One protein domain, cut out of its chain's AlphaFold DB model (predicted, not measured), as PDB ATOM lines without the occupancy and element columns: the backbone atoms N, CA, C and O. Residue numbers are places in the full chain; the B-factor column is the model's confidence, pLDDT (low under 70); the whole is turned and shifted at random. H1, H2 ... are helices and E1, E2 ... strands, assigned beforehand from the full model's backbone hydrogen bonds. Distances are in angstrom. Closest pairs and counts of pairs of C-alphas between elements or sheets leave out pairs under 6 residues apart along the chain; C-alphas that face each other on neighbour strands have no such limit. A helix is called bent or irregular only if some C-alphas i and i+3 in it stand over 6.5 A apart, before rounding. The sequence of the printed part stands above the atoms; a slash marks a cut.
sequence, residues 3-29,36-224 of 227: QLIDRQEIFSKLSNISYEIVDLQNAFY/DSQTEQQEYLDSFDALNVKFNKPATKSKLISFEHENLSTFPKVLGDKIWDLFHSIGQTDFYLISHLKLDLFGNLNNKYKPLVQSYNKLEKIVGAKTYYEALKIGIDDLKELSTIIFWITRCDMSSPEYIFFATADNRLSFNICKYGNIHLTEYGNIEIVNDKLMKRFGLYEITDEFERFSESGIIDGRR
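This is residues 3 to 29 and 36 to 224 of the 227 residues of an uncharacterized protein of Bacteroidetes bacterium GWF2_41_31 (UniProt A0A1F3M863). One strongly twisted sheet of eight strands curls round H4; H4 and H6 pack on one face, H5 packs on H6, and H1 and H2 cover part of the other face. Residues 36 to 42, 38 to 42 of them in H3, stick out, and the small hairpin E9 and E10 lies beyond the sheet. The 216 printed residues run E1 H1 H2 H3 E2 H4 E3 H5 E4 H6 E5 E6 E7 H7 E8 E9 E10, seven helices and ten strands, a mixed class. The large sheet is antiparallel, ordered E1 E4 E3 E5 E6 E7 E2 E8. The whole is compact, with a radius of gyration of the C-alphas of 17.2 A and spans of 47 by 44 by 31 A.

E1, residues 3 to 5, begins at C-alpha 3 (126.058, 158.189, 114.160). H1 is 7 to 13, H2 15 to 28 (19.8 A), H3 38 to 46, E2 60 to 67 (22.8 A), H4 75 to 89 (21.0 A), E3 94 to 99 (17.0 A), H5 114 to 127 (20.0 A) and E4 135 to 139. H6, 140 to 156 (24.9 A), begins at C-alpha 140 (124.317, 151.421, 124.938), has a kink of 27 degrees near residue 147 and is only just irregular: C-alphas 141 and 144 are 6.8 A apart. E5 is 164 to 168, E6 173 to 177, E7 183 to 188, H7 196 to 201, E8 204 to 206 and E9 212 to 214. E10, 220 to 223, ends at C-alpha 223 (113.816, 127.325, 119.247).

E5, E6 and E7 form a meander, each strand the antiparallel neighbour of the one before; N 166 and O 175 are 2.8 A apart, N 174 and O 186 2.9 A. E2 is staggered, pairing with E7 (N 63 and O 185, 2.8 A) and with edge strand E8 (N 66 and O 205, 2.8 A). H6 runs along the strands over E3 and E5, at a height over the sheet of 8.1 A. H6 touches H4 (C-alphas of Gly 80 and Lys 144, 4.2 A) and H5 (Ser 119 and Ile 149, 4.9 A). H5 only grazes the sheet. H2 lies over E6; H1 is over E3 and, only just, E4, with 3 C-alphas. H7 is on the sheet but over none of its strands. E4, H6, E5 and E7, H7, E8 are split strand-helix-strand units, another strand between their two strands, each with a right-handed crossover. Every O i to N i+4 pair is within hydrogen-bond range in H1, H2, H3, H4, H5 and H7, and 11 of 13 in H6.

The C-alphas farthest apart, of Ser 37 and Lys 197, are 53.7 A apart. Residues 30 to 35 are not printed; C-alphas 29 and 36 are 17.4 A apart across this cut. The links H3 to E2 and E3 to H5 are long. Residues 211 to 224 have pLDDT under 70; the mean of the printed part is 93.1.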
ATOM      1  N   GLN A   3     125.234 157.465 115.124       98.06
ATOM      2  CA  GLN A   3     126.058 158.189 114.160       98.06
ATOM      3  C   GLN A   3     126.372 157.268 112.981       98.06
ATOM      4  O   GLN A   3     126.780 156.127 113.186       98.06
ATOM      5  N   LEU A   4     126.197 157.771 111.759       98.38
ATOM      6  CA  LEU A   4     126.626 157.082 110.541       98.38
ATOM      7  C   LEU A   4     128.116 157.364 110.345       98.38
ATOM      8  O   LEU A   4     128.519 158.527 110.383       98.38
ATOM      9  N   ILE A   5     128.923 156.326 110.163       98.00
ATOM     10  CA  ILE A   5     130.373 156.434 109.991       98.00
ATOM     11  C   ILE A   5     130.835 155.555 108.830       98.00
ATOM     12  O   ILE A   5     130.184 154.567 108.494       98.00
ATOM     13  N   ASP A   6     131.974 155.898 108.238       97.44
ATOM     14  CA  ASP A   6     132.607 155.072 107.211       97.44
ATOM     15  C   ASP A   6     133.225 153.820 107.853       97.44
ATOM     16  O   ASP A   6     133.853 153.887 108.919       97.44
ATOM     17  N   ARG A   7     133.081 152.663 107.207       96.81
ATOM     18  CA  ARG A   7     133.710 151.409 107.655       96.81
ATOM     19  C   ARG A   7     135.231 151.514 107.739       96.81
ATOM     20  O   ARG A   7     135.837 150.926 108.634       96.81
ATOM     21  N   GLN A   8     135.856 152.332 106.895       95.75
ATOM     22  CA  GLN A   8     137.296 152.599 106.937       95.75
ATOM     23  C   GLN A   8     137.727 153.273 108.255       95.75
ATOM     24  O   GLN A   8     138.850 153.075 108.737       95.75
ATOM     25  N   GLU A   9     136.832 154.016 108.918       96.00
ATOM     26  CA  GLU A   9     137.102 154.523 110.266       96.00
ATOM     27  C   GLU A   9     137.171 153.405 111.310       96.00
ATOM     28  O   GLU A   9     137.960 153.500 112.250       96.00
ATOM     29  N   ILE A  10     136.377 152.343 111.160       96.31
ATOM     30  CA  ILE A  10     136.461 151.163 112.030       96.31
ATOM     31  C   ILE A  10     137.786 150.448 111.787       96.31
ATOM     32  O   ILE A  10     138.503 150.174 112.750       96.31
ATOM     33  N   PHE A  11     138.155 150.240 110.519       95.69
ATOM     34  CA  PHE A  11     139.397 149.553 110.152       95.69
ATOM     35  C   PHE A  11     140.657 150.238 110.678       95.69
ATOM     36  O   PHE A  11     141.629 149.576 111.040       95.69
ATOM     37  N   SER A  12     140.628 151.564 110.796       92.88
ATOM     38  CA  SER A  12     141.739 152.335 111.362       92.88
ATOM     39  C   SER A  12     141.751 152.401 112.896       92.88
ATOM     40  O   SER A  12     142.821 152.593 113.475       92.88
ATOM     41  N   LYS A  13     140.602 152.248 113.571       93.44
ATOM     42  CA  LYS A  13     140.472 152.463 115.029       93.44
ATOM     43  C   LYS A  13     140.373 151.172 115.844       93.44
ATOM     44  O   LYS A  13     140.819 151.149 116.989       93.44
ATOM     45  N   LEU A  14     139.785 150.112 115.289       95.69
ATOM     46  CA  LEU A  14     139.402 148.904 116.026       95.69
ATOM     47  C   LEU A  14     140.057 147.663 115.423       95.69
ATOM     48  O   LEU A  14     139.440 146.894 114.687       95.69
ATOM     49  N   SER A  15     141.332 147.454 115.744       95.25
ATOM     50  CA  SER A  15     142.151 146.399 115.135       95.25
ATOM     51  C   SER A  15     141.576 144.985 115.258       95.25
ATOM     52  O   SER A  15     141.850 144.153 114.400       95.25
ATOM     53  N   ASN A  16     140.814 144.688 116.316       96.12
ATOM     54  CA  ASN A  16     140.407 143.317 116.609       96.12
ATOM     55  C   ASN A  16     139.202 142.888 115.768       96.12
ATOM     56  O   ASN A  16     139.275 141.862 115.097       96.12
ATOM     57  N   ILE A  17     138.147 143.709 115.720       96.19
ATOM     58  CA  ILE A  17     137.027 143.461 114.798       96.19
ATOM     59  C   ILE A  17     137.475 143.564 113.340       96.19
ATOM     60  O   ILE A  17     137.005 142.824 112.484       96.19
ATOM     61  N   SER A  18     138.437 144.440 113.054       96.44
ATOM     62  CA  SER A  18     138.974 144.573 111.704       96.44
ATOM     63  C   SER A  18     139.738 143.327 111.269       96.44
ATOM     64  O   SER A  18     139.577 142.895 110.135       96.44
ATOM     65  N   TYR A  19     140.505 142.702 112.173       95.81
ATOM     66  CA  TYR A  19     141.091 141.387 111.913       95.81
ATOM     67  C   TYR A  19     140.007 140.349 111.591       95.81
ATOM     68  O   TYR A  19     140.146 139.641 110.604       95.81
ATOM     69  N   GLU A  20     138.929 140.274 112.379       95.62
ATOM     70  CA  GLU A  20     137.836 139.310 112.160       95.62
ATOM     71  C   GLU A  20     137.138 139.519 110.808       95.62
ATOM     72  O   GLU A  20     136.886 138.560 110.083       95.62
ATOM     73  N   ILE A  21     136.911 140.774 110.413       97.00
ATOM     74  CA  ILE A  21     136.355 141.114 109.098       97.00
ATOM     75  C   ILE A  21     137.316 140.737 107.971       97.00
ATOM     76  O   ILE A  21     136.884 140.139 106.991       97.00
ATOM     77  N   VAL A  22     138.611 141.035 108.101       95.75
ATOM     78  CA  VAL A  22     139.613 140.646 107.096       95.75
ATOM     79  C   VAL A  22     139.727 139.127 106.978       95.75
ATOM     80  O   VAL A  22     139.829 138.612 105.868       95.75
ATOM     81  N   ASP A  23     139.703 138.401 108.094       95.00
ATOM     82  CA  ASP A  23     139.755 136.934 108.122       95.00
ATOM     83  C   ASP A  23     138.550 136.337 107.375       95.00
ATOM     84  O   ASP A  23     138.726 135.496 106.495       95.00
ATOM     85  N   LEU A  24     137.342 136.863 107.626       95.62
ATOM     86  CA  LEU A  24     136.134 136.480 106.891       95.62
ATOM     87  C   LEU A  24     136.224 136.850 105.411       95.62
ATOM     88  O   LEU A  24     135.995 135.997 104.562       95.62
ATOM     89  N   GLN A  25     136.594 138.085 105.072       96.31
ATOM     90  CA  GLN A  25     136.717 138.510 103.677       96.31
ATOM     91  C   GLN A  25     137.702 137.632 102.900       96.31
ATOM     92  O   GLN A  25     137.385 137.218 101.793       96.31
ATOM     93  N   ASN A  26     138.841 137.261 103.491       94.38
ATOM     94  CA  ASN A  26     139.772 136.315 102.868       94.38
ATOM     95  C   ASN A  26     139.176 134.909 102.695       94.38
ATOM     96  O   ASN A  26     139.519 134.231 101.732       94.38
ATOM     97  N   ALA A  27     138.311 134.461 103.609       93.31
ATOM     98  CA  ALA A  27     137.651 133.160 103.516       93.31
ATOM     99  C   ALA A  27     136.526 133.124 102.464       93.31
ATOM    100  O   ALA A  27     136.296 132.079 101.862       93.31
ATOM    101  N   PHE A  28     135.832 134.247 102.253       91.38
ATOM    102  CA  PHE A  28     134.764 134.389 101.253       91.38
ATOM    103  C   PHE A  28     135.277 134.789  99.863       91.38
ATOM    104  O   PHE A  28     134.571 134.593  98.873       91.38
ATOM    105  N   TYR A  29     136.470 135.378  99.782       91.38
ATOM    106  CA  TYR A  29     137.052 135.810  98.521       91.38
ATOM    107  C   TYR A  29     137.480 134.605  97.677       91.38
ATOM    108  O   TYR A  29     138.305 133.790  98.085       91.38
ATOM    109  N   ASP A  36     128.894 136.854  84.902       92.94
ATOM    110  CA  ASP A  36     128.148 137.068  83.660       92.94
ATOM    111  C   ASP A  36     128.460 138.445  83.047       92.94
ATOM    112  O   ASP A  36     128.242 138.683  81.853       92.94
ATOM    113  N   SER A  37     128.981 139.381  83.851       95.00
ATOM    114  CA  SER A  37     129.331 140.731  83.406       95.00
ATOM    115  C   SER A  37     130.469 141.372  84.207       95.00
ATOM    116  O   SER A  37     130.746 141.010  85.348       95.00
ATOM    117  N   GLN A  38     131.093 142.405  83.626       93.00
ATOM    118  CA  GLN A  38     132.081 143.237  84.329       93.00
ATOM    119  C   GLN A  38     131.476 143.997  85.517       93.00
ATOM    120  O   GLN A  38     132.173 144.245  86.495       93.00
ATOM    121  N   THR A  39     130.196 144.370  85.437       94.25
ATOM    122  CA  THR A  39     129.498 145.059  86.530       94.25
ATOM    123  C   THR A  39     129.372 144.148  87.743       94.25
ATOM    124  O   THR A  39     129.753 144.545  88.834       94.25
ATOM    125  N   GLU A  40     128.915 142.913  87.536       92.44
ATOM    126  CA  GLU A  40     128.784 141.915  88.601       92.44
ATOM    127  C   GLU A  40     130.142 141.589  89.235       92.44
ATOM    128  O   GLU A  40     130.271 141.560  90.456       92.44
ATOM    129  N   GLN A  41     131.181 141.437  88.406       93.44
ATOM    130  CA  GLN A  41     132.546 141.267  88.895       93.44
ATOM    131  C   GLN A  41     132.987 142.448  89.774       93.44
ATOM    132  O   GLN A  41     133.586 142.241  90.825       93.44
ATOM    133  N   GLN A  42     132.713 143.686  89.359       92.94
ATOM    134  CA  GLN A  42     133.097 144.864  90.134       92.94
ATOM    135  C   GLN A  42     132.317 144.957  91.451       92.94
ATOM    136  O   GLN A  42     132.928 145.199  92.484       92.94
ATOM    137  N   GLU A  43     131.005 144.705  91.439       91.88
ATOM    138  CA  GLU A  43     130.168 144.669  92.648       91.88
ATOM    139  C   GLU A  43     130.657 143.610  93.643       91.88
ATOM    140  O   GLU A  43     130.740 143.871  94.846       91.88
ATOM    141  N   TYR A  44     131.043 142.434  93.138       93.94
ATOM    142  CA  TYR A  44     131.675 141.397  93.940       93.94
ATOM    143  C   TYR A  44     132.960 141.910  94.591       93.94
ATOM    144  O   TYR A  44     133.078 141.866  95.813       93.94
ATOM    145  N   LEU A  45     133.901 142.442  93.803       93.44
ATOM    146  CA  LEU A  45     135.188 142.938  94.303       93.44
ATOM    147  C   LEU A  45     135.024 144.089  95.309       93.44
ATOM    148  O   LEU A  45     135.715 144.112  96.328       93.44
ATOM    149  N   ASP A  46     134.086 145.003  95.060       94.00
ATOM    150  CA  ASP A  46     133.801 146.157  95.921       94.00
ATOM    151  C   ASP A  46     133.227 145.752  97.287       94.00
ATOM    152  O   ASP A  46     133.337 146.510  98.256       94.00
ATOM    153  N   SER A  47     132.662 144.543  97.401       95.75
ATOM    154  CA  SER A  47     132.190 144.004  98.679       95.75
ATOM    155  C   SER A  47     133.334 143.648  99.648       95.75
ATOM    156  O   SER A  47     133.111 143.582 100.863       95.75
ATOM    157  N   PHE A  48     134.563 143.485  99.139       96.56
ATOM    158  CA  PHE A  48     135.759 143.104  99.897       96.56
ATOM    159  C   PHE A  48     136.656 144.313 100.223       96.56
ATOM    160  O   PHE A  48     137.811 144.424  99.805       96.56
ATOM    161  N   ASP A  49     136.109 145.239 101.007       95.44
ATOM    162  CA  ASP A  49     136.692 146.550 101.314       95.44
ATOM    163  C   ASP A  49     137.855 146.553 102.326       95.44
ATOM    164  O   ASP A  49     138.415 147.616 102.618       95.44
ATOM    165  N   ALA A  50     138.235 145.387 102.859       94.69
ATOM    166  CA  ALA A  50     139.237 145.258 103.913       94.69
ATOM    167  C   ALA A  50     140.443 144.373 103.538       94.69
ATOM    168  O   ALA A  50     141.414 144.338 104.293       94.69
ATOM    169  N   LEU A  51     140.456 143.701 102.376       89.50
ATOM    170  CA  LEU A  51     141.498 142.714 102.011       89.50
ATOM    171  C   LEU A  51     142.941 143.236 102.104       89.50
ATOM    172  O   LEU A  51     143.864 142.483 102.405       89.50
ATOM    173  N   ASN A  52     143.149 144.531 101.859       87.62
ATOM    174  CA  ASN A  52     144.478 145.146 101.882       87.62
ATOM    175  C   ASN A  52     144.918 145.629 103.273       87.62
ATOM    176  O   ASN A  52     146.041 146.124 103.430       87.62
ATOM    177  N   VAL A  53     144.055 145.523 104.284       88.69
ATOM    178  CA  VAL A  53     144.344 146.032 105.621       88.69
ATOM    179  C   VAL A  53     145.160 145.005 106.409       88.69
ATOM    180  O   VAL A  53     144.818 143.827 106.499       88.69
ATOM    181  N   LYS A  54     146.287 145.447 106.978       86.69
ATOM    182  CA  LYS A  54     147.231 144.579 107.696       86.69
ATOM    183  C   LYS A  54     146.960 144.587 109.194       86.69
ATOM    184  O   LYS A  54     147.019 145.642 109.821       86.69
ATOM    185  N   PHE A  55     146.795 143.400 109.775       83.62
ATOM    186  CA  PHE A  55     146.572 143.226 111.209       83.62
ATOM    187  C   PHE A  55     147.380 142.069 111.790       83.62
ATOM    188  O   PHE A  55     147.774 141.139 111.091       83.62
ATOM    189  N   ASN A  56     147.586 142.124 113.104       87.56
ATOM    190  CA  ASN A  56     148.091 140.997 113.873       87.56
ATOM    191  C   ASN A  56     146.907 140.190 114.397       87.56
ATOM    192  O   ASN A  56     145.981 140.771 114.961       87.56
ATOM    193  N   LYS A  57     146.971 138.863 114.267       92.50
ATOM    194  CA  LYS A  57     145.964 137.960 114.829       92.50
ATOM    195  C   LYS A  57     145.889 138.131 116.355       92.50
ATOM    196  O   LYS A  57     146.886 137.848 117.029       92.50
ATOM    197  N   PRO A  58     144.751 138.576 116.918       93.50
ATOM    198  CA  PRO A  58     144.585 138.645 118.359       93.50
ATOM    199  C   PRO A  58     144.385 137.239 118.938       93.50
ATOM    200  O   PRO A  58     143.902 136.327 118.265       93.50
ATOM    201  N   ALA A  59     144.725 137.061 120.214       95.25
ATOM    202  CA  ALA A  59     144.193 135.935 120.973       95.25
ATOM    203  C   ALA A  59     142.677 136.121 121.120       95.25
ATOM    204  O   ALA A  59     142.232 137.240 121.381       95.25
ATOM    205  N   THR A  60     141.899 135.054 120.963       95.62
ATOM    206  CA  THR A  60     140.437 135.111 121.049       95.62
ATOM    207  C   THR A  60     139.880 133.984 121.904       95.62
ATOM    208  O   THR A  60     140.451 132.895 121.993       95.62
ATOM    209  N   LYS A  61     138.732 134.251 122.527       95.62
ATOM    210  CA  LYS A  61     137.839 133.240 123.091       95.62
ATOM    211  C   LYS A  61     136.446 133.472 122.534       95.62
ATOM    212  O   LYS A  61     135.906 134.562 122.700       95.62
ATOM    213  N   SER A  62     135.873 132.456 121.905       94.81
ATOM    214  CA  SER A  62     134.530 132.535 121.336       94.81
ATOM    215  C   SER A  62     133.543 131.753 122.190       94.81
ATOM    216  O   SER A  62     133.879 130.685 122.700       94.81
ATOM    217  N   LYS A  63     132.335 132.292 122.338       95.75
ATOM    218  CA  LYS A  63     131.216 131.678 123.054       95.75
ATOM    219  C   LYS A  63     129.970 131.753 122.200       95.75
ATOM    220  O   LYS A  63     129.681 132.792 121.608       95.75
ATOM    221  N   LEU A  64     129.200 130.676 122.202       96.31
ATOM    222  CA  LEU A  64     127.868 130.659 121.622       96.31
ATOM    223  C   LEU A  64     126.848 130.701 122.758       96.31
ATOM    224  O   LEU A  64     126.723 129.758 123.535       96.31
ATOM    225  N   ILE A  65     126.141 131.820 122.882       96.69
ATOM    226  CA  ILE A  65     125.294 132.122 124.039       96.69
ATOM    227  C   ILE A  65     123.818 132.058 123.640       96.69
ATOM    228  O   ILE A  65     123.397 132.569 122.598       96.69
ATOM    229  N   SER A  66     123.016 131.452 124.511       95.75
ATOM    230  CA  SER A  66     121.580 131.251 124.350       95.75
ATOM    231  C   SER A  66     120.811 131.589 125.634       95.75
ATOM    232  O   SER A  66     121.397 131.852 126.685       95.75
ATOM    233  N   PHE A  67     119.482 131.620 125.530       94.81
ATOM    234  CA  PHE A  67     118.556 131.711 126.651       94.81
ATOM    235  C   PHE A  67     117.231 131.026 126.315       94.81
ATOM    236  O   PHE A  67     116.841 130.907 125.150       94.81
ATOM    237  N   GLU A  68     116.512 130.652 127.367       91.50
ATOM    238  CA  GLU A  68     115.200 130.024 127.275       91.50
ATOM    239  C   GLU A  68     114.115 131.066 126.974       91.50
ATOM    240  O   GLU A  68     113.864 131.957 127.792       91.50
ATOM    241  N   HIS A  69     113.476 130.969 125.801       90.12
ATOM    242  CA  HIS A  69     112.293 131.761 125.443       90.12
ATOM    243  C   HIS A  69     111.570 131.185 124.217       90.12
ATOM    244  O   HIS A  69     112.133 131.112 123.127       90.12
ATOM    245  N   GLU A  70     110.300 130.815 124.377       84.25
ATOM    246  CA  GLU A  70     109.540 130.098 123.338       84.25
ATOM    247  C   GLU A  70     108.820 131.021 122.347       84.25
ATOM    248  O   GLU A  70     108.681 130.700 121.169       84.25
ATOM    249  N   ASN A  71     108.342 132.180 122.807       87.25
ATOM    250  CA  ASN A  71     107.459 133.019 122.003       87.25
ATOM    251  C   ASN A  71     108.249 133.922 121.046       87.25
ATOM    252  O   ASN A  71     108.748 134.976 121.444       87.25
ATOM    253  N   LEU A  72     108.280 133.553 119.762       87.31
ATOM    254  CA  LEU A  72     108.985 134.289 118.708       87.31
ATOM    255  C   LEU A  72     108.559 135.764 118.581       87.31
ATOM    256  O   LEU A  72     109.386 136.606 118.244       87.31
ATOM    257  N   SER A  73     107.301 136.112 118.870       88.19
ATOM    258  CA  SER A  73     106.829 137.502 118.747       88.19
ATOM    259  C   SER A  73     107.443 138.444 119.788       88.19
ATOM    260  O   SER A  73     107.633 139.628 119.518       88.19
ATOM    261  N   THR A  74     107.785 137.923 120.970       94.06
ATOM    262  CA  THR A  74     108.420 138.682 122.058       94.06
ATOM    263  C   THR A  74     109.915 138.397 122.179       94.06
ATOM    264  O   THR A  74     110.629 139.173 122.813       94.06
ATOM    265  N   PHE A  75     110.398 137.334 121.529       94.75
ATOM    266  CA  PHE A  75     111.789 136.895 121.552       94.75
ATOM    267  C   PHE A  75     112.801 138.007 121.207       94.75
ATOM    268  O   PHE A  75     113.691 138.229 122.025       94.75
ATOM    269  N   PRO A  76     112.679 138.764 120.091       95.75
ATOM    270  CA  PRO A  76     113.664 139.791 119.732       95.75
ATOM    271  C   PRO A  76     113.828 140.866 120.806       95.75
ATOM    272  O   PRO A  76     114.938 141.310 121.088       95.75
ATOM    273  N   LYS A  77     112.714 141.256 121.437       96.81
ATOM    274  CA  LYS A  77     112.722 142.245 122.513       96.81
ATOM    275  C   LYS A  77     113.478 141.710 123.730       96.81
ATOM    276  O   LYS A  77     114.343 142.402 124.250       96.81
ATOM    277  N   VAL A  78     113.186 140.474 124.142       97.94
ATOM    278  CA  VAL A  78     113.873 139.824 125.271       97.94
ATOM    279  C   VAL A  78     115.356 139.595 124.966       97.94
ATOM    280  O   VAL A  78     116.187 139.793 125.848       97.94
ATOM    281  N   LEU A  79     115.705 139.234 123.727       97.94
ATOM    282  CA  LEU A  79     117.093 139.143 123.266       97.94
ATOM    283  C   LEU A  79     117.803 140.495 123.420       97.94
ATOM    284  O   LEU A  79     118.858 140.553 124.047       97.94
ATOM    285  N   GLY A  80     117.207 141.577 122.909       98.12
ATOM    286  CA  GLY A  80     117.751 142.930 123.040       98.12
ATOM    287  C   GLY A  80     117.919 143.362 124.499       98.12
ATOM    288  O   GLY A  80     118.968 143.895 124.854       98.12
ATOM    289  N   ASP A  81     116.934 143.079 125.358       98.38
ATOM    290  CA  ASP A  81     117.013 143.353 126.798       98.38
ATOM    291  C   ASP A  81     118.183 142.602 127.459       98.38
ATOM    292  O   ASP A  81     118.970 143.217 128.174       98.38
ATOM    293  N   LYS A  82     118.355 141.305 127.169       98.38
ATOM    294  CA  LYS A  82     119.448 140.490 127.727       98.38
ATOM    295  C   LYS A  82     120.830 140.923 127.241       98.38
ATOM    296  O   LYS A  82     121.763 140.944 128.041       98.38
ATOM    297  N   ILE A  83     120.966 141.258 125.957       98.50
ATOM    298  CA  ILE A  83     122.209 141.808 125.395       98.50
ATOM    299  C   ILE A  83     122.553 143.109 126.122       98.50
ATOM    300  O   ILE A  83     123.663 143.264 126.626       98.50
ATOM    301  N   TRP A  84     121.589 144.022 126.240       98.50
ATOM    302  CA  TRP A  84     121.792 145.284 126.939       98.50
ATOM    303  C   TRP A  84     122.186 145.081 128.401       98.50
ATOM    304  O   TRP A  84     123.191 145.641 128.826       98.50
ATOM    305  N   ASP A  85     121.460 144.244 129.149       98.44
ATOM    306  CA  ASP A  85     121.755 143.967 130.560       98.44
ATOM    307  C   ASP A  85     123.178 143.418 130.731       98.44
ATOM    308  O   ASP A  85     123.926 143.866 131.608       98.44
ATOM    309  N   LEU A  86     123.575 142.481 129.862       98.44
ATOM    310  CA  LEU A  86     124.906 141.888 129.865       98.44
ATOM    311  C   LEU A  86     125.986 142.952 129.646       98.44
ATOM    312  O   LEU A  86     126.879 143.095 130.483       98.44
ATOM    313  N   PHE A  87     125.903 143.714 128.558       98.31
ATOM    314  CA  PHE A  87     126.943 144.672 128.195       98.31
ATOM    315  C   PHE A  87     126.971 145.914 129.096       98.31
ATOM    316  O   PHE A  87     128.047 146.389 129.465       98.31
ATOM    317  N   HIS A  88     125.808 146.395 129.533       97.88
ATOM    318  CA  HIS A  88     125.714 147.472 130.512       97.88
ATOM    319  C   HIS A  88     126.365 147.062 131.844       97.88
ATOM    320  O   HIS A  88     127.077 147.848 132.467       97.88
ATOM    321  N   SER A  89     126.201 145.802 132.272       98.06
ATOM    322  CA  SER A  89     126.774 145.315 133.536       98.06
ATOM    323  C   SER A  89     128.303 145.234 133.566       98.06
ATOM    324  O   SER A  89     128.885 145.255 134.651       98.06
ATOM    325  N   ILE A  90     128.950 145.167 132.399       97.44
ATOM    326  CA  ILE A  90     130.412 145.218 132.256       97.44
ATOM    327  C   ILE A  90     130.923 146.617 131.882       97.44
ATOM    328  O   ILE A  90     132.095 146.768 131.543       97.44
ATOM    329  N   GLY A  91     130.063 147.638 131.966       97.69
ATOM    330  CA  GLY A  91     130.438 149.041 131.795       97.69
ATOM    331  C   GLY A  91     130.645 149.482 130.346       97.69
ATOM    332  O   GLY A  91     131.322 150.480 130.125       97.69
ATOM    333  N   GLN A  92     130.092 148.760 129.367       97.75
ATOM    334  CA  GLN A  92     130.171 149.172 127.964       97.75
ATOM    335  C   GLN A  92     129.132 150.250 127.658       97.75
ATOM    336  O   GLN A  92     127.957 150.110 127.997       97.75
ATOM    337  N   THR A  93     129.577 151.320 127.001       97.25
ATOM    338  CA  THR A  93     128.754 152.502 126.705       97.25
ATOM    339  C   THR A  93     128.509 152.710 125.222       97.25
ATOM    340  O   THR A  93     127.493 153.297 124.862       97.25
ATOM    341  N   ASP A  94     129.413 152.235 124.368       98.06
ATOM    342  CA  ASP A  94     129.423 152.531 122.940       98.06
ATOM    343  C   ASP A  94     129.795 151.291 122.126       98.06
ATOM    344  O   ASP A  94     130.670 150.506 122.511       98.06
ATOM    345  N   PHE A  95     129.148 151.157 120.971       98.56
ATOM    346  CA  PHE A  95     129.344 150.056 120.037       98.56
ATOM    347  C   PHE A  95     129.484 150.565 118.611       98.56
ATOM    348  O   PHE A  95     129.021 151.650 118.256       98.56
ATOM    349  N   TYR A  96     130.085 149.715 117.795       98.62
ATOM    350  CA  TYR A  96     130.225 149.867 116.364       98.62
ATOM    351  C   TYR A  96     129.502 148.715 115.679       98.62
ATOM    352  O   TYR A  96     129.820 147.557 115.939       98.62
ATOM    353  N   LEU A  97     128.524 149.028 114.835       98.56
ATOM    354  CA  LEU A  97     127.809 148.060 114.016       98.56
ATOM    355  C   LEU A  97     128.408 148.026 112.612       98.56
ATOM    356  O   LEU A  97     128.442 149.060 111.948       98.56
ATOM    357  N   ILE A  98     128.843 146.855 112.155       98.50
ATOM    358  CA  ILE A  98     129.488 146.683 110.850       98.50
ATOM    359  C   ILE A  98     129.236 145.273 110.294       98.50
ATOM    360  O   ILE A  98     129.332 144.286 111.020       98.50
ATOM    361  N   SER A  99     128.907 145.150 109.009       98.12
ATOM    362  CA  SER A  99     128.791 143.848 108.330       98.12
ATOM    363  C   SER A  99     130.153 143.288 107.907       98.12
ATOM    364  O   SER A  99     131.072 144.046 107.622       98.12
ATOM    365  N   HIS A 100     130.296 141.968 107.809       97.00
ATOM    366  CA  HIS A 100     131.533 141.324 107.327       97.00
ATOM    367  C   HIS A 100     131.939 141.730 105.896       97.00
ATOM    368  O   HIS A 100     133.116 141.949 105.630       97.00
ATOM    369  N   LEU A 101     130.969 141.898 104.996       97.00
ATOM    370  CA  LEU A 101     131.165 142.412 103.636       97.00
ATOM    371  C   LEU A 101     130.523 143.792 103.487       97.00
ATOM    372  O   LEU A 101     129.565 144.111 104.202       97.00
ATOM    373  N   LYS A 102     131.011 144.592 102.536       97.31
ATOM    374  CA  LYS A 102     130.393 145.862 102.132       97.31
ATOM    375  C   LYS A 102     129.155 145.600 101.264       97.31
ATOM    376  O   LYS A 102     129.137 145.839 100.063       97.31
ATOM    377  N   LEU A 103     128.123 145.061 101.904       95.81
ATOM    378  CA  LEU A 103     126.819 144.757 101.323       95.81
ATOM    379  C   LEU A 103     125.752 145.672 101.916       95.81
ATOM    380  O   LEU A 103     125.918 146.204 103.015       95.81
ATOM    381  N   ASP A 104     124.649 145.822 101.189       97.19
ATOM    382  CA  ASP A 104     123.513 146.603 101.659       97.19
ATOM    383  C   ASP A 104     122.883 145.935 102.890       97.19
ATOM    384  O   ASP A 104     122.521 144.758 102.854       97.19
ATOM    385  N   LEU A 105     122.710 146.682 103.983       97.12
ATOM    386  CA  LEU A 105     121.950 146.217 105.146       97.12
ATOM    387  C   LEU A 105     120.464 146.001 104.819       97.12
ATOM    388  O   LEU A 105     119.766 145.318 105.573       97.12
ATOM    389  N   PHE A 106     119.974 146.572 103.717       97.50
ATOM    390  CA  PHE A 106     118.660 146.293 103.156       97.50
ATOM    391  C   PHE A 106     118.785 145.240 102.053       97.50
ATOM    392  O   PHE A 106     119.221 145.534 100.947       97.50
ATOM    393  N   GLY A 107     118.371 144.006 102.345       94.31
ATOM    394  CA  GLY A 107     118.341 142.928 101.359       94.31
ATOM    395  C   GLY A 107     117.132 143.036 100.422       94.31
ATOM    396  O   GLY A 107     117.000 143.926  99.584       94.31
ATOM    397  N   ASN A 108     116.186 142.116 100.565       93.94
ATOM    398  CA  ASN A 108     114.972 142.066  99.767       93.94
ATOM    399  C   ASN A 108     113.852 142.968 100.326       93.94
ATOM    400  O   ASN A 108     112.953 142.522 101.048       93.94
ATOM    401  N   LEU A 109     113.822 144.227  99.880       94.44
ATOM    402  CA  LEU A 109     112.759 145.193 100.204       94.44
ATOM    403  C   LEU A 109     111.350 144.792  99.716       94.44
ATOM    404  O   LEU A 109     110.359 145.362 100.176       94.44
ATOM    405  N   ASN A 110     111.229 143.813  98.812       95.12
ATOM    406  CA  ASN A 110     109.934 143.303  98.346       95.12
ATOM    407  C   ASN A 110     109.335 142.241  99.285       95.12
ATOM    408  O   ASN A 110     108.206 141.784  99.065       95.12
ATOM    409  N   ASN A 111     110.067 141.829 100.325       93.19
ATOM    410  CA  ASN A 111     109.578 140.872 101.306       93.19
ATOM    411  C   ASN A 111     108.362 141.443 102.062       93.19
ATOM    412  O   ASN A 111     108.381 142.556 102.581       93.19
ATOM    413  N   LYS A 112     107.276 140.663 102.134       95.62
ATOM    414  CA  LYS A 112     105.994 141.080 102.735       95.62
ATOM    415  C   LYS A 112     105.848 140.678 104.207       95.62
ATOM    416  O   LYS A 112     104.800 140.930 104.809       95.62
ATOM    417  N   TYR A 113     106.852 140.029 104.798       95.31
ATOM    418  CA  TYR A 113     106.798 139.586 106.186       95.31
ATOM    419  C   TYR A 113     106.844 140.782 107.145       95.31
ATOM    420  O   TYR A 113     107.834 141.507 107.223       95.31
ATOM    421  N   LYS A 114     105.751 140.997 107.891       96.38
ATOM    422  CA  LYS A 114     105.534 142.222 108.683       96.38
ATOM    423  C   LYS A 114     106.685 142.566 109.648       96.38
ATOM    424  O   LYS A 114     107.060 143.737 109.661       96.38
ATOM    425  N   PRO A 115     107.259 141.625 110.429       96.25
ATOM    426  CA  PRO A 115     108.381 141.939 111.319       96.25
ATOM    427  C   PRO A 115     109.628 142.464 110.595       96.25
ATOM    428  O   PRO A 115     110.251 143.415 111.068       96.25
ATOM    429  N   LEU A 116     109.956 141.905 109.425       97.00
ATOM    430  CA  LEU A 116     111.077 142.379 108.612       97.00
ATOM    431  C   LEU A 116     110.796 143.779 108.055       97.00
ATOM    432  O   LEU A 116     111.601 144.682 108.240       97.00
ATOM    433  N   VAL A 117     109.608 143.995 107.475       98.06
ATOM    434  CA  VAL A 117     109.193 145.312 106.953       98.06
ATOM    435  C   VAL A 117     109.258 146.391 108.038       98.06
ATOM    436  O   VAL A 117     109.724 147.500 107.799       98.06
ATOM    437  N   GLN A 118     108.811 146.081 109.256       98.00
ATOM    438  CA  GLN A 118     108.905 147.008 110.385       98.00
ATOM    439  C   GLN A 118     110.354 147.304 110.780       98.00
ATOM    440  O   GLN A 118     110.658 148.445 111.124       98.00
ATOM    441  N   SER A 119     111.232 146.304 110.718       98.19
ATOM    442  CA  SER A 119     112.658 146.458 111.018       98.19
ATOM    443  C   SER A 119     113.357 147.316 109.964       98.19
ATOM    444  O   SER A 119     114.069 148.245 110.335       98.19
ATOM    445  N   TYR A 120     113.050 147.128 108.676       98.38
ATOM    446  CA  TYR A 120     113.532 148.011 107.611       98.38
ATOM    447  C   TYR A 120     113.002 149.434 107.729       98.38
ATOM    448  O   TYR A 120     113.788 150.368 107.649       98.38
ATOM    449  N   ASN A 121     111.720 149.634 108.040       98.44
ATOM    450  CA  ASN A 121     111.189 150.982 108.272       98.44
ATOM    451  C   ASN A 121     111.864 151.691 109.460       98.44
ATOM    452  O   ASN A 121     111.927 152.919 109.498       98.44
ATOM    453  N   LYS A 122     112.315 150.943 110.474       98.31
ATOM    454  CA  LYS A 122     113.081 151.499 111.596       98.31
ATOM    455  C   LYS A 122     114.515 151.814 111.186       98.31
ATOM    456  O   LYS A 122     114.980 152.909 111.482       98.31
ATOM    457  N   LEU A 123     115.178 150.900 110.477       98.44
ATOM    458  CA  LEU A 123     116.523 151.121 109.952       98.44
ATOM    459  C   LEU A 123     116.557 152.323 108.999       98.44
ATOM    460  O   LEU A 123     117.410 153.187 109.156       98.44
ATOM    461  N   GLU A 124     115.577 152.450 108.101       98.44
ATOM    462  CA  GLU A 124     115.419 153.589 107.184       98.44
ATOM    463  C   GLU A 124     115.323 154.916 107.943       98.44
ATOM    464  O   GLU A 124     115.944 155.899 107.552       98.44
ATOM    465  N   LYS A 125     114.605 154.958 109.073       98.19
ATOM    466  CA  LYS A 125     114.541 156.160 109.921       98.19
ATOM    467  C   LYS A 125     115.870 156.491 110.595       98.19
ATOM    468  O   LYS A 125     116.119 157.661 110.865       98.19
ATOM    469  N   ILE A 126     116.682 155.480 110.899       98.12
ATOM    470  CA  ILE A 126     117.999 155.646 111.522       98.12
ATOM    471  C   ILE A 126     119.006 156.177 110.497       98.12
ATOM    472  O   ILE A 126     119.726 157.126 110.792       98.12
ATOM    473  N   VAL A 127     119.051 155.580 109.302       97.81
ATOM    474  CA  VAL A 127     120.069 155.895 108.283       97.81
ATOM    475  C   VAL A 127     119.631 156.969 107.285       97.81
ATOM    476  O   VAL A 127     120.466 157.544 106.595       97.81
ATOM    477  N   GLY A 128     118.333 157.267 107.206       97.88
ATOM    478  CA  GLY A 128     117.763 158.257 106.288       97.88
ATOM    479  C   GLY A 128     117.653 157.791 104.833       97.88
ATOM    480  O   GLY A 128     117.423 158.619 103.952       97.88
ATOM    481  N   ALA A 129     117.823 156.494 104.565       97.31
ATOM    482  CA  ALA A 129     117.828 155.906 103.228       97.31
ATOM    483  C   ALA A 129     117.311 154.457 103.242       97.31
ATOM    484  O   ALA A 129     117.243 153.819 104.291       97.31
ATOM    485  N   LYS A 130     116.963 153.938 102.058       96.56
ATOM    486  CA  LYS A 130     116.541 152.537 101.841       96.56
ATOM    487  C   LYS A 130     117.676 151.611 101.407       96.56
ATOM    488  O   LYS A 130     117.410 150.487 101.003       96.56
ATOM    489  N   THR A 131     118.898 152.120 101.448       97.19
ATOM    490  CA  THR A 131     120.135 151.394 101.193       97.19
ATOM    491  C   THR A 131     121.180 151.919 102.170       97.19
ATOM    492  O   THR A 131     121.180 153.111 102.504       97.19
ATOM    493  N   TYR A 132     122.038 151.046 102.689       98.12
ATOM    494  CA  TYR A 132     123.123 151.438 103.581       98.12
ATOM    495  C   TYR A 132     124.210 150.366 103.636       98.12
ATOM    496  O   TYR A 132     123.945 149.240 104.034       98.12
ATOM    497  N   TYR A 133     125.441 150.742 103.291       97.94
ATOM    498  CA  TYR A 133     126.574 149.817 103.137       97.94
ATOM    499  C   TYR A 133     127.680 150.054 104.166       97.94
ATOM    500  O   TYR A 133     128.664 149.323 104.182       97.94
ATOM    501  N   GLU A 134     127.549 151.109 104.973       98.12
ATOM    502  CA  GLU A 134     128.595 151.595 105.871       98.12
ATOM    503  C   GLU A 134     128.388 151.076 107.308       98.12
ATOM    504  O   GLU A 134     127.816 150.003 107.510       98.12
ATOM    505  N   ALA A 135     128.881 151.791 108.322       98.31
ATOM    506  CA  ALA A 135     128.823 151.362 109.715       98.31
ATOM    507  C   ALA A 135     128.128 152.374 110.632       98.31
ATOM    508  O   ALA A 135     128.116 153.577 110.394       98.31
ATOM    509  N   LEU A 136     127.584 151.887 111.747       98.56
ATOM    510  CA  LEU A 136     126.963 152.742 112.760       98.56
ATOM    511  C   LEU A 136     127.836 152.803 114.006       98.56
ATOM    512  O   LEU A 136     128.301 151.774 114.483       98.56
ATOM    513  N   LYS A 137     127.978 153.984 114.603       98.50
ATOM    514  CA  LYS A 137     128.386 154.122 116.003       98.50
ATOM    515  C   LYS A 137     127.151 154.391 116.853       98.50
ATOM    516  O   LYS A 137     126.360 155.279 116.536       98.50
ATOM    517  N   ILE A 138     126.978 153.625 117.921       98.31
ATOM    518  CA  ILE A 138     125.742 153.603 118.706       98.31
ATOM    519  C   ILE A 138     126.058 153.639 120.197       98.31
ATOM    520  O   ILE A 138     127.080 153.105 120.627       98.31
ATOM    521  N   GLY A 139     125.171 154.247 120.983       98.31
ATOM    522  CA  GLY A 139     125.257 154.179 122.439       98.31
ATOM    523  C   GLY A 139     124.608 152.904 122.979       98.31
ATOM    524  O   GLY A 139     123.798 152.269 122.302       98.31
ATOM    525  N   ILE A 140     124.906 152.565 124.232       97.44
ATOM    526  CA  ILE A 140     124.317 151.421 124.938       97.44
ATOM    527  C   ILE A 140     122.783 151.476 124.929       97.44
ATOM    528  O   ILE A 140     122.142 150.449 124.744       97.44
ATOM    529  N   ASP A 141     122.177 152.661 125.025       97.12
ATOM    530  CA  ASP A 141     120.715 152.825 124.999       97.12
ATOM    531  C   ASP A 141     120.082 152.433 123.653       97.12
ATOM    532  O   ASP A 141     118.949 151.953 123.616       97.12
ATOM    533  N   ASP A 142     120.829 152.566 122.552       98.19
ATOM    534  CA  ASP A 142     120.385 152.208 121.200       98.19
ATOM    535  C   ASP A 142     120.540 150.689 120.927       98.19
ATOM    536  O   ASP A 142     119.936 150.142 119.997       98.19
ATOM    537  N   LEU A 143     121.315 149.973 121.759       97.75
ATOM    538  CA  LEU A 143     121.679 148.565 121.554       97.75
ATOM    539  C   LEU A 143     120.462 147.630 121.520       97.75
ATOM    540  O   LEU A 143     120.423 146.701 120.710       97.75
ATOM    541  N   LYS A 144     119.450 147.871 122.366       97.50
ATOM    542  CA  LYS A 144     118.231 147.039 122.429       97.50
ATOM    543  C   LYS A 144     117.460 147.057 121.113       97.50
ATOM    544  O   LYS A 144     117.046 146.011 120.603       97.50
ATOM    545  N   GLU A 145     117.246 148.260 120.582       97.94
ATOM    546  CA  GLU A 145     116.486 148.456 119.353       97.94
ATOM    547  C   GLU A 145     117.248 147.901 118.152       97.94
ATOM    548  O   GLU A 145     116.671 147.144 117.371       97.94
ATOM    549  N   LEU A 146     118.547 148.185 118.045       98.31
ATOM    550  CA  LEU A 146     119.348 147.661 116.944       98.31
ATOM    551  C   LEU A 146     119.508 146.144 117.002       98.31
ATOM    552  O   LEU A 146     119.358 145.502 115.971       98.31
ATOM    553  N   SER A 147     119.677 145.537 118.179       98.44
ATOM    554  CA  SER A 147     119.683 144.068 118.300       98.44
ATOM    555  C   SER A 147     118.381 143.450 117.779       98.44
ATOM    556  O   SER A 147     118.396 142.415 117.119       98.44
ATOM    557  N   THR A 148     117.246 144.107 118.040       98.06
ATOM    558  CA  THR A 148     115.935 143.668 117.543       98.06
ATOM    559  C   THR A 148     115.830 143.789 116.023       98.06
ATOM    560  O   THR A 148     115.321 142.876 115.376       98.06
ATOM    561  N   ILE A 149     116.290 144.910 115.458       98.25
ATOM    562  CA  ILE A 149     116.295 145.148 114.007       98.25
ATOM    563  C   ILE A 149     117.168 144.098 113.316       98.25
ATOM    564  O   ILE A 149     116.689 143.403 112.424       98.25
ATOM    565  N   ILE A 150     118.411 143.933 113.779       98.12
ATOM    566  CA  ILE A 150     119.374 142.994 113.198       98.12
ATOM    567  C   ILE A 150     118.884 141.554 113.303       98.12
ATOM    568  O   ILE A 150     118.952 140.831 112.316       98.12
ATOM    569  N   PHE A 151     118.297 141.150 114.434       97.25
ATOM    570  CA  PHE A 151     117.709 139.815 114.556       97.25
ATOM    571  C   PHE A 151     116.705 139.519 113.433       97.25
ATOM    572  O   PHE A 151     116.760 138.451 112.827       97.25
ATOM    573  N   TRP A 152     115.786 140.445 113.144       97.12
ATOM    574  CA  TRP A 152     114.785 140.226 112.098       97.12
ATOM    575  C   TRP A 152     115.378 140.242 110.695       97.12
ATOM    576  O   TRP A 152     114.934 139.451 109.865       97.12
ATOM    577  N   ILE A 153     116.365 141.102 110.443       97.06
ATOM    578  CA  ILE A 153     117.089 141.152 109.169       97.06
ATOM    579  C   ILE A 153     117.794 139.810 108.931       97.06
ATOM    580  O   ILE A 153     117.422 139.084 108.011       97.06
ATOM    581  N   THR A 154     118.679 139.395 109.840       94.75
ATOM    582  CA  THR A 154     119.439 138.141 109.723       94.75
ATOM    583  C   THR A 154     118.540 136.900 109.692       94.75
ATOM    584  O   THR A 154     118.850 135.914 109.027       94.75
ATOM    585  N   ARG A 155     117.404 136.911 110.402       93.00
ATOM    586  CA  ARG A 155     116.475 135.772 110.415       93.00
ATOM    587  C   ARG A 155     115.642 135.648 109.141       93.00
ATOM    588  O   ARG A 155     115.292 134.530 108.766       93.00
ATOM    589  N   CYS A 156     115.233 136.763 108.538       93.94
ATOM    590  CA  CYS A 156     114.188 136.762 107.511       93.94
ATOM    591  C   CYS A 156     114.662 137.192 106.122       93.94
ATOM    592  O   CYS A 156     113.869 137.089 105.182       93.94
ATOM    593  N   ASP A 157     115.901 137.660 105.980       94.69
ATOM    594  CA  ASP A 157     116.420 138.159 104.715       94.69
ATOM    595  C   ASP A 157     117.800 137.589 104.377       94.69
ATOM    596  O   ASP A 157     118.834 138.097 104.802       94.69
ATOM    597  N   MET A 158     117.807 136.538 103.557       90.88
ATOM    598  CA  MET A 158     119.044 135.916 103.071       90.88
ATOM    599  C   MET A 158     119.814 136.797 102.075       90.88
ATOM    600  O   MET A 158     120.938 136.457 101.733       90.88
ATOM    601  N   SER A 159     119.213 137.885 101.577       93.00
ATOM    602  CA  SER A 159     119.888 138.849 100.701       93.00
ATOM    603  C   SER A 159     120.620 139.941 101.486       93.00
ATOM    604  O   SER A 159     121.367 140.708 100.888       93.00
ATOM    605  N   SER A 160     120.405 140.033 102.802       94.25
ATOM    606  CA  SER A 160     121.177 140.911 103.688       94.25
ATOM    607  C   SER A 160     122.494 140.242 104.117       94.25
ATOM    608  O   SER A 160     122.582 139.011 104.084       94.25
ATOM    609  N   PRO A 161     123.528 141.002 104.532       95.12
ATOM    610  CA  PRO A 161     124.774 140.409 104.999       95.12
ATOM    611  C   PRO A 161     124.552 139.438 106.167       95.12
ATOM    612  O   PRO A 161     123.972 139.792 107.192       95.12
ATOM    613  N   GLU A 162     125.084 138.221 106.020       91.25
ATOM    614  CA  GLU A 162     124.941 137.129 106.990       91.25
ATOM    615  C   GLU A 162     125.500 137.486 108.376       91.25
ATOM    616  O   GLU A 162     124.833 137.295 109.395       91.25
ATOM    617  N   TYR A 163     126.711 138.050 108.413       96.56
ATOM    618  CA  TYR A 163     127.361 138.483 109.647       96.56
ATOM    619  C   TYR A 163     127.320 140.004 109.769       96.56
ATOM    620  O   TYR A 163     127.932 140.721 108.966       96.56
ATOM    621  N   ILE A 164     126.614 140.476 110.798       98.38
ATOM    622  CA  ILE A 164     126.563 141.873 111.234       98.38
ATOM    623  C   ILE A 164     127.048 141.918 112.681       98.38
ATOM    624  O   ILE A 164     126.397 141.393 113.587       98.38
ATOM    625  N   PHE A 165     128.211 142.527 112.880       98.62
ATOM    626  CA  PHE A 165     128.897 142.588 114.158       98.62
ATOM    627  C   PHE A 165     128.549 143.851 114.927       98.62
ATOM    628  O   PHE A 165     128.422 144.925 114.349       98.62
ATOM    629  N   PHE A 166     128.497 143.712 116.243       98.75
ATOM    630  CA  PHE A 166     128.537 144.773 117.233       98.75
ATOM    631  C   PHE A 166     129.879 144.672 117.962       98.75
ATOM    632  O   PHE A 166     130.087 143.748 118.746       98.75
ATOM    633  N   ALA A 167     130.795 145.603 117.715       98.50
ATOM    634  CA  ALA A 167     132.084 145.682 118.400       98.50
ATOM    635  C   ALA A 167     132.054 146.754 119.491       98.50
ATOM    636  O   ALA A 167     131.562 147.859 119.260       98.50
ATOM    637  N   THR A 168     132.585 146.460 120.676       98.31
ATOM    638  CA  THR A 168     132.691 147.456 121.750       98.31
ATOM    639  C   THR A 168     133.733 148.516 121.416       98.31
ATOM    640  O   THR A 168     134.764 148.235 120.801       98.31
ATOM    641  N   ALA A 169     133.497 149.756 121.849       97.06
ATOM    642  CA  ALA A 169     134.406 150.867 121.565       97.06
ATOM    643  C   ALA A 169     135.797 150.726 122.208       97.06
ATOM    644  O   ALA A 169     136.761 151.307 121.714       97.06
ATOM    645  N   ASP A 170     135.919 149.934 123.275       96.44
ATOM    646  CA  ASP A 170     137.205 149.592 123.892       96.44
ATOM    647  C   ASP A 170     137.986 148.505 123.125       96.44
ATOM    648  O   ASP A 170     139.087 148.141 123.540       96.44
ATOM    649  N   ASN A 171     137.439 148.009 122.005       95.88
ATOM    650  CA  ASN A 171     138.029 146.994 121.132       95.88
ATOM    651  C   ASN A 171     138.266 145.638 121.833       95.88
ATOM    652  O   ASN A 171     139.148 144.880 121.429       95.88
ATOM    653  N   ARG A 172     137.530 145.316 122.908       96.88
ATOM    654  CA  ARG A 172     137.734 144.080 123.697       96.88
ATOM    655  C   ARG A 172     136.731 142.972 123.412       96.88
ATOM    656  O   ARG A 172     137.036 141.817 123.699       96.88
ATOM    657  N   LEU A 173     135.569 143.304 122.862       98.06
ATOM    658  CA  LEU A 173     134.494 142.360 122.585       98.06
ATOM    659  C   LEU A 173     133.883 142.650 121.213       98.06
ATOM    660  O   LEU A 173     133.725 143.809 120.828       98.06
ATOM    661  N   SER A 174     133.473 141.604 120.510       98.38
ATOM    662  CA  SER A 174     132.532 141.693 119.395       98.38
ATOM    663  C   SER A 174     131.449 140.637 119.555       98.38
ATOM    664  O   SER A 174     131.662 139.606 120.195       98.38
ATOM    665  N   PHE A 175     130.267 140.881 119.000       98.62
ATOM    666  CA  PHE A 175     129.279 139.826 118.846       98.62
ATOM    667  C   PHE A 175     128.438 139.991 117.588       98.62
ATOM    668  O   PHE A 175     128.237 141.107 117.116       98.62
ATOM    669  N   ASN A 176     127.873 138.897 117.092       98.25
ATOM    670  CA  ASN A 176     126.795 138.921 116.107       98.25
ATOM    671  C   ASN A 176     125.619 138.048 116.563       98.25
ATOM    672  O   ASN A 176     125.760 137.146 117.394       98.25
ATOM    673  N   ILE A 177     124.438 138.344 116.024       97.56
ATOM    674  CA  ILE A 177     123.208 137.592 116.278       97.56
ATOM    675  C   ILE A 177     122.947 136.730 115.046       97.56
ATOM    676  O   ILE A 177     122.775 137.271 113.960       97.56
ATOM    677  N   CYS A 178     122.909 135.408 115.192       94.06
ATOM    678  CA  CYS A 178     122.593 134.529 114.064       94.06
ATOM    679  C   CYS A 178     121.081 134.446 113.804       94.06
ATOM    680  O   CYS A 178     120.254 134.868 114.620       94.06
ATOM    681  N   LYS A 179     120.692 133.795 112.700       91.12
ATOM    682  CA  LYS A 179     119.280 133.587 112.315       91.12
ATOM    683  C   LYS A 179     118.437 132.832 113.357       91.12
ATOM    684  O   LYS A 179     117.205 132.929 113.354       91.12
ATOM    685  N   TYR A 180     119.088 132.098 114.262       90.12
ATOM    686  CA  TYR A 180     118.452 131.371 115.367       90.12
ATOM    687  C   TYR A 180     118.307 132.212 116.647       90.12
ATOM    688  O   TYR A 180     117.691 131.767 117.617       90.12
ATOM    689  N   GLY A 181     118.863 133.427 116.670       92.06
ATOM    690  CA  GLY A 181     118.879 134.298 117.842       92.06
ATOM    691  C   GLY A 181     119.881 133.869 118.915       92.06
ATOM    692  O   GLY A 181     119.674 134.185 120.089       92.06
ATOM    693  N   ASN A 182     120.915 133.103 118.550       95.12
ATOM    694  CA  ASN A 182     122.087 132.913 119.403       95.12
ATOM    695  C   ASN A 182     123.024 134.110 119.262       95.12
ATOM    696  O   ASN A 182     123.070 134.750 118.209       95.12
ATOM    697  N   ILE A 183     123.771 134.385 120.325       97.81
ATOM    698  CA  ILE A 183     124.803 135.417 120.341       97.81
ATOM    699  C   ILE A 183     126.142 134.708 120.165       97.81
ATOM    700  O   ILE A 183     126.548 133.932 121.031       97.81
ATOM    701  N   HIS A 184     126.820 134.975 119.056       97.69
ATOM    702  CA  HIS A 184     128.207 134.572 118.855       97.69
ATOM    703  C   HIS A 184     129.066 135.689 119.427       97.69
ATOM    704  O   HIS A 184     129.137 136.763 118.841       97.69
ATOM    705  N   LEU A 185     129.632 135.473 120.610       98.25
ATOM    706  CA  LEU A 185     130.474 136.440 121.304       98.25
ATOM    707  C   LEU A 185     131.939 136.075 121.084       98.25
ATOM    708  O   LEU A 185     132.338 134.951 121.383       98.25
ATOM    709  N   THR A 186     132.743 137.043 120.663       97.94
ATOM    710  CA  THR A 186     134.201 136.943 120.624       97.94
ATOM    711  C   THR A 186     134.790 137.900 121.654       97.94
ATOM    712  O   THR A 186     134.532 139.104 121.647       97.94
ATOM    713  N   GLU A 187     135.602 137.359 122.558       97.69
ATOM    714  CA  GLU A 187     136.403 138.129 123.503       97.69
ATOM    715  C   GLU A 187     137.852 138.184 123.022       97.69
ATOM    716  O   GLU A 187     138.467 137.145 122.770       97.69
ATOM    717  N   TYR A 188     138.409 139.390 122.907       96.50
ATOM    718  CA  TYR A 188     139.783 139.589 122.458       96.50
ATOM    719  C   TYR A 188     140.749 139.679 123.646       96.50
ATOM    720  O   TYR A 188     140.555 140.435 124.602       96.50
ATOM    721  N   GLY A 189     141.841 138.925 123.556       92.31
ATOM    722  CA  GLY A 189     142.859 138.775 124.589       92.31
ATOM    723  C   GLY A 189     142.686 137.507 125.433       92.31
ATOM    724  O   GLY A 189     141.888 136.623 125.145       92.31
ATOM    725  N   ASN A 190     143.474 137.411 126.506       85.31
ATOM    726  CA  ASN A 190     143.514 136.224 127.372       85.31
ATOM    727  C   ASN A 190     142.591 136.320 128.600       85.31
ATOM    728  O   ASN A 190     142.578 135.416 129.439       85.31
ATOM    729  N   ILE A 191     141.835 137.411 128.727       86.19
ATOM    730  CA  ILE A 191     140.985 137.691 129.885       86.19
ATOM    731  C   ILE A 191     139.549 137.336 129.536       86.19
ATOM    732  O   ILE A 191     139.036 137.793 128.524       86.19
ATOM    733  N   GLU A 192     138.910 136.559 130.404       92.88
ATOM    734  CA  GLU A 192     137.480 136.290 130.315       92.88
ATOM    735  C   GLU A 192     136.685 137.402 131.017       92.88
ATOM    736  O   GLU A 192     136.734 137.555 132.239       92.88
ATOM    737  N   ILE A 193     135.966 138.187 130.225       95.69
ATOM    738  CA  ILE A 193     135.102 139.291 130.630       95.69
ATOM    739  C   ILE A 193     133.688 138.764 130.897       95.69
ATOM    740  O   ILE A 193     133.122 139.028 131.960       95.69
ATOM    741  N   VAL A 194     133.126 137.980 129.971       96.69
ATOM    742  CA  VAL A 194     131.745 137.474 130.057       96.69
ATOM    743  C   VAL A 194     131.734 136.052 130.610       96.69
ATOM    744  O   VAL A 194     131.495 135.083 129.903       96.69
ATOM    745  N   ASN A 195     132.021 135.895 131.898       95.81
ATOM    746  CA  ASN A 195     132.050 134.568 132.519       95.81
ATOM    747  C   ASN A 195     130.650 133.972 132.781       95.81
ATOM    748  O   ASN A 195     129.633 134.670 132.831       95.81
ATOM    749  N   ASP A 196     130.621 132.668 133.057       95.81
ATOM    750  CA  ASP A 196     129.425 131.893 133.407       95.81
ATOM    751  C   ASP A 196     128.550 132.515 134.496       95.81
ATOM    752  O   ASP A 196     127.321 132.476 134.422       95.81
ATOM    753  N   LYS A 197     129.170 133.065 135.547       97.12
ATOM    754  CA  LYS A 197     128.437 133.665 136.667       97.12
ATOM    755  C   LYS A 197     127.669 134.899 136.199       97.12
ATOM    756  O   LYS A 197     126.533 135.106 136.625       97.12
ATOM    757  N   LEU A 198     128.283 135.699 135.330       97.38
ATOM    758  CA  LEU A 198     127.650 136.865 134.740       97.38
ATOM    759  C   LEU A 198     126.519 136.467 133.789       97.38
ATOM    760  O   LEU A 198     125.420 136.997 133.916       97.38
ATOM    761  N   MET A 199     126.748 135.499 132.899       97.50
ATOM    762  CA  MET A 199     125.715 135.010 131.979       97.50
ATOM    763  C   MET A 199     124.488 134.481 132.738       97.50
ATOM    764  O   MET A 199     123.361 134.926 132.506       97.50
ATOM    765  N   LYS A 200     124.706 133.613 133.736       97.00
ATOM    766  CA  LYS A 200     123.628 133.028 134.552       97.00
ATOM    767  C   LYS A 200     122.807 134.078 135.296       97.00
ATOM    768  O   LYS A 200     121.601 133.895 135.444       97.00
ATOM    769  N   ARG A 201     123.415 135.195 135.716       97.81
ATOM    770  CA  ARG A 201     122.701 136.321 136.348       97.81
ATOM    771  C   ARG A 201     121.574 136.863 135.463       97.81
ATOM    772  O   ARG A 201     120.555 137.292 135.994       97.81
ATOM    773  N   PHE A 202     121.744 136.816 134.145       97.62
ATOM    774  CA  PHE A 202     120.767 137.292 133.162       97.62
ATOM    775  C   PHE A 202     120.005 136.150 132.477       97.62
ATOM    776  O   PHE A 202     119.311 136.365 131.481       97.62
ATOM    777  N   GLY A 203     120.103 134.922 133.001       96.75
ATOM    778  CA  GLY A 203     119.478 133.736 132.412       96.75
ATOM    779  C   GLY A 203     120.048 133.365 131.041       96.75
ATOM    780  O   GLY A 203     119.325 132.806 130.221       96.75
ATOM    781  N   LEU A 204     121.305 133.729 130.781       97.44
ATOM    782  CA  LEU A 204     122.068 133.325 129.605       97.44
ATOM    783  C   LEU A 204     122.919 132.095 129.945       97.44
ATOM    784  O   LEU A 204     123.362 131.930 131.087       97.44
ATOM    785  N   TYR A 205     123.172 131.246 128.956       95.75
ATOM    786  CA  TYR A 205     124.062 130.092 129.078       95.75
ATOM    787  C   TYR A 205     124.771 129.799 127.759       95.75
ATOM    788  O   TYR A 205     124.254 130.094 126.683       95.75
ATOM    789  N   GLU A 206     125.949 129.190 127.856       95.12
ATOM    790  CA  GLU A 206     126.700 128.724 126.696       95.12
ATOM    791  C   GLU A 206     126.120 127.408 126.150       95.12
ATOM    792  O   GLU A 206     125.671 126.524 126.897       95.12
ATOM    793  N   ILE A 207     126.114 127.288 124.827       92.75
ATOM    794  CA  ILE A 207     125.713 126.105 124.064       92.75
ATOM    795  C   ILE A 207     126.832 125.725 123.093       92.75
ATOM    796  O   ILE A 207     127.659 126.553 122.735       92.75
ATOM    797  N   THR A 208     126.855 124.467 122.666       86.56
ATOM    798  CA  THR A 208     127.844 123.960 121.700       86.56
ATOM    799  C   THR A 208     127.328 123.963 120.268       86.56
ATOM    800  O   THR A 208     128.125 124.008 119.341       86.56
ATOM    801  N   ASP A 209     126.006 123.925 120.091       78.88
ATOM    802  CA  ASP A 209     125.365 123.665 118.808       78.88
ATOM    803  C   ASP A 209     124.087 124.494 118.642       78.88
ATOM    804  O   ASP A 209     123.367 124.769 119.607       78.88
ATOM    805  N   GLU A 210     123.773 124.835 117.395       74.06
ATOM    806  CA  GLU A 210     122.595 125.612 117.022       74.06
ATOM    807  C   GLU A 210     121.474 124.706 116.507       74.06
ATOM    808  O   GLU A 210     121.675 123.931 115.574       74.06
ATOM    809  N   PHE A 211     120.267 124.809 117.073       64.75
ATOM    810  CA  PHE A 211     119.142 123.971 116.651       64.75
ATOM    811  C   PHE A 211     117.829 124.754 116.540       64.75
ATOM    812  O   PHE A 211     117.390 125.407 117.493       64.75
ATOM    813  N   GLU A 212     117.136 124.602 115.407       62.91
ATOM    814  CA  GLU A 212     115.723 124.974 115.276       62.91
ATOM    815  C   GLU A 212     114.807 123.865 115.794       62.91
ATOM    816  O   GLU A 212     115.132 122.675 115.751       62.91
ATOM    817  N   ARG A 213     113.630 124.262 116.286       59.97
ATOM    818  CA  ARG A 213     112.528 123.343 116.556       59.97
ATOM    819  C   ARG A 213     111.548 123.416 115.391       59.97
ATOM    820  O   ARG A 213     110.901 124.438 115.176       59.97
ATOM    821  N   PHE A 214     111.414 122.303 114.686       57.00
ATOM    822  CA  PHE A 214     110.384 122.109 113.673       57.00
ATOM    823  C   PHE A 214     109.150 121.457 114.313       57.00
ATOM    824  O   PHE A 214     109.277 120.585 115.176       57.00
ATOM    825  N   SER A 215     107.968 121.905 113.904       53.91
ATOM    826  CA  SER A 215     106.693 121.217 114.119       53.91
ATOM    827  C   SER A 215     106.653 119.893 113.354       53.91
ATOM    828  O   SER A 215     107.440 119.663 112.432       53.91
ATOM    829  N   GLU A 216     105.667 119.051 113.666       61.53
ATOM    830  CA  GLU A 216     105.377 117.834 112.892       61.53
ATOM    831  C   GLU A 216     105.022 118.127 111.420       61.53
ATOM    832  O   GLU A 216     105.178 117.258 110.567       61.53
ATOM    833  N   SER A 217     104.591 119.355 111.099       61.78
ATOM    834  CA  SER A 217     104.294 119.799 109.731       61.78
ATOM    835  C   SER A 217     105.493 120.425 109.006       61.78
ATOM    836  O   SER A 217     105.344 120.908 107.884       61.78
ATOM    837  N   GLY A 218     106.680 120.437 109.624       47.59
ATOM    838  CA  GLY A 218     107.896 121.028 109.054       47.59
ATOM    839  C   GLY A 218     107.960 122.557 109.138       47.59
ATOM    840  O   GLY A 218     108.927 123.159 108.679       47.59
ATOM    841  N   ILE A 219     106.964 123.203 109.750       62.75
ATOM    842  CA  ILE A 219     106.985 124.638 110.064       62.75
ATOM    843  C   ILE A 219     107.917 124.865 111.256       62.75
ATOM    844  O   ILE A 219     107.872 124.100 112.217       62.75
ATOM    845  N   ILE A 220     108.740 125.914 111.229       57.81
ATOM    846  CA  ILE A 220     109.561 126.306 112.382       57.81
ATOM    847  C   ILE A 220     108.627 126.775 113.511       57.81
ATOM    848  O   ILE A 220     108.064 127.866 113.441       57.81
ATOM    849  N   ASP A 221     108.475 125.945 114.546       53.81
ATOM    850  CA  ASP A 221     107.634 126.207 115.727       53.81
ATOM    851  C   ASP A 221     108.342 127.096 116.756       53.81
ATOM    852  O   ASP A 221     107.712 127.673 117.640       53.81
ATOM    853  N   GLY A 222     109.668 127.203 116.661       59.75
ATOM    854  CA  GLY A 222     110.470 128.034 117.546       59.75
ATOM    855  C   GLY A 222     111.881 127.494 117.724       59.75
ATOM    856  O   GLY A 222     112.442 126.836 116.849       59.75
ATOM    857  N   ARG A 223     112.473 127.783 118.881       60.25
ATOM    858  CA  ARG A 223     113.816 127.325 119.247       60.25
ATOM    859  C   ARG A 223     113.752 125.983 119.973       60.25
ATOM    860  O   ARG A 223     112.815 125.731 120.734       60.25
ATOM    861  N   ARG A 224     114.753 125.119 119.773       59.50
ATOM    862  CA  ARG A 224     114.918 123.920 120.604       59.50
ATOM    863  C   ARG A 224     115.567 124.336 121.923       59.50
ATOM    864  O   ARG A 224     116.742 124.683 121.956       59.50
TER     865      ARG A 224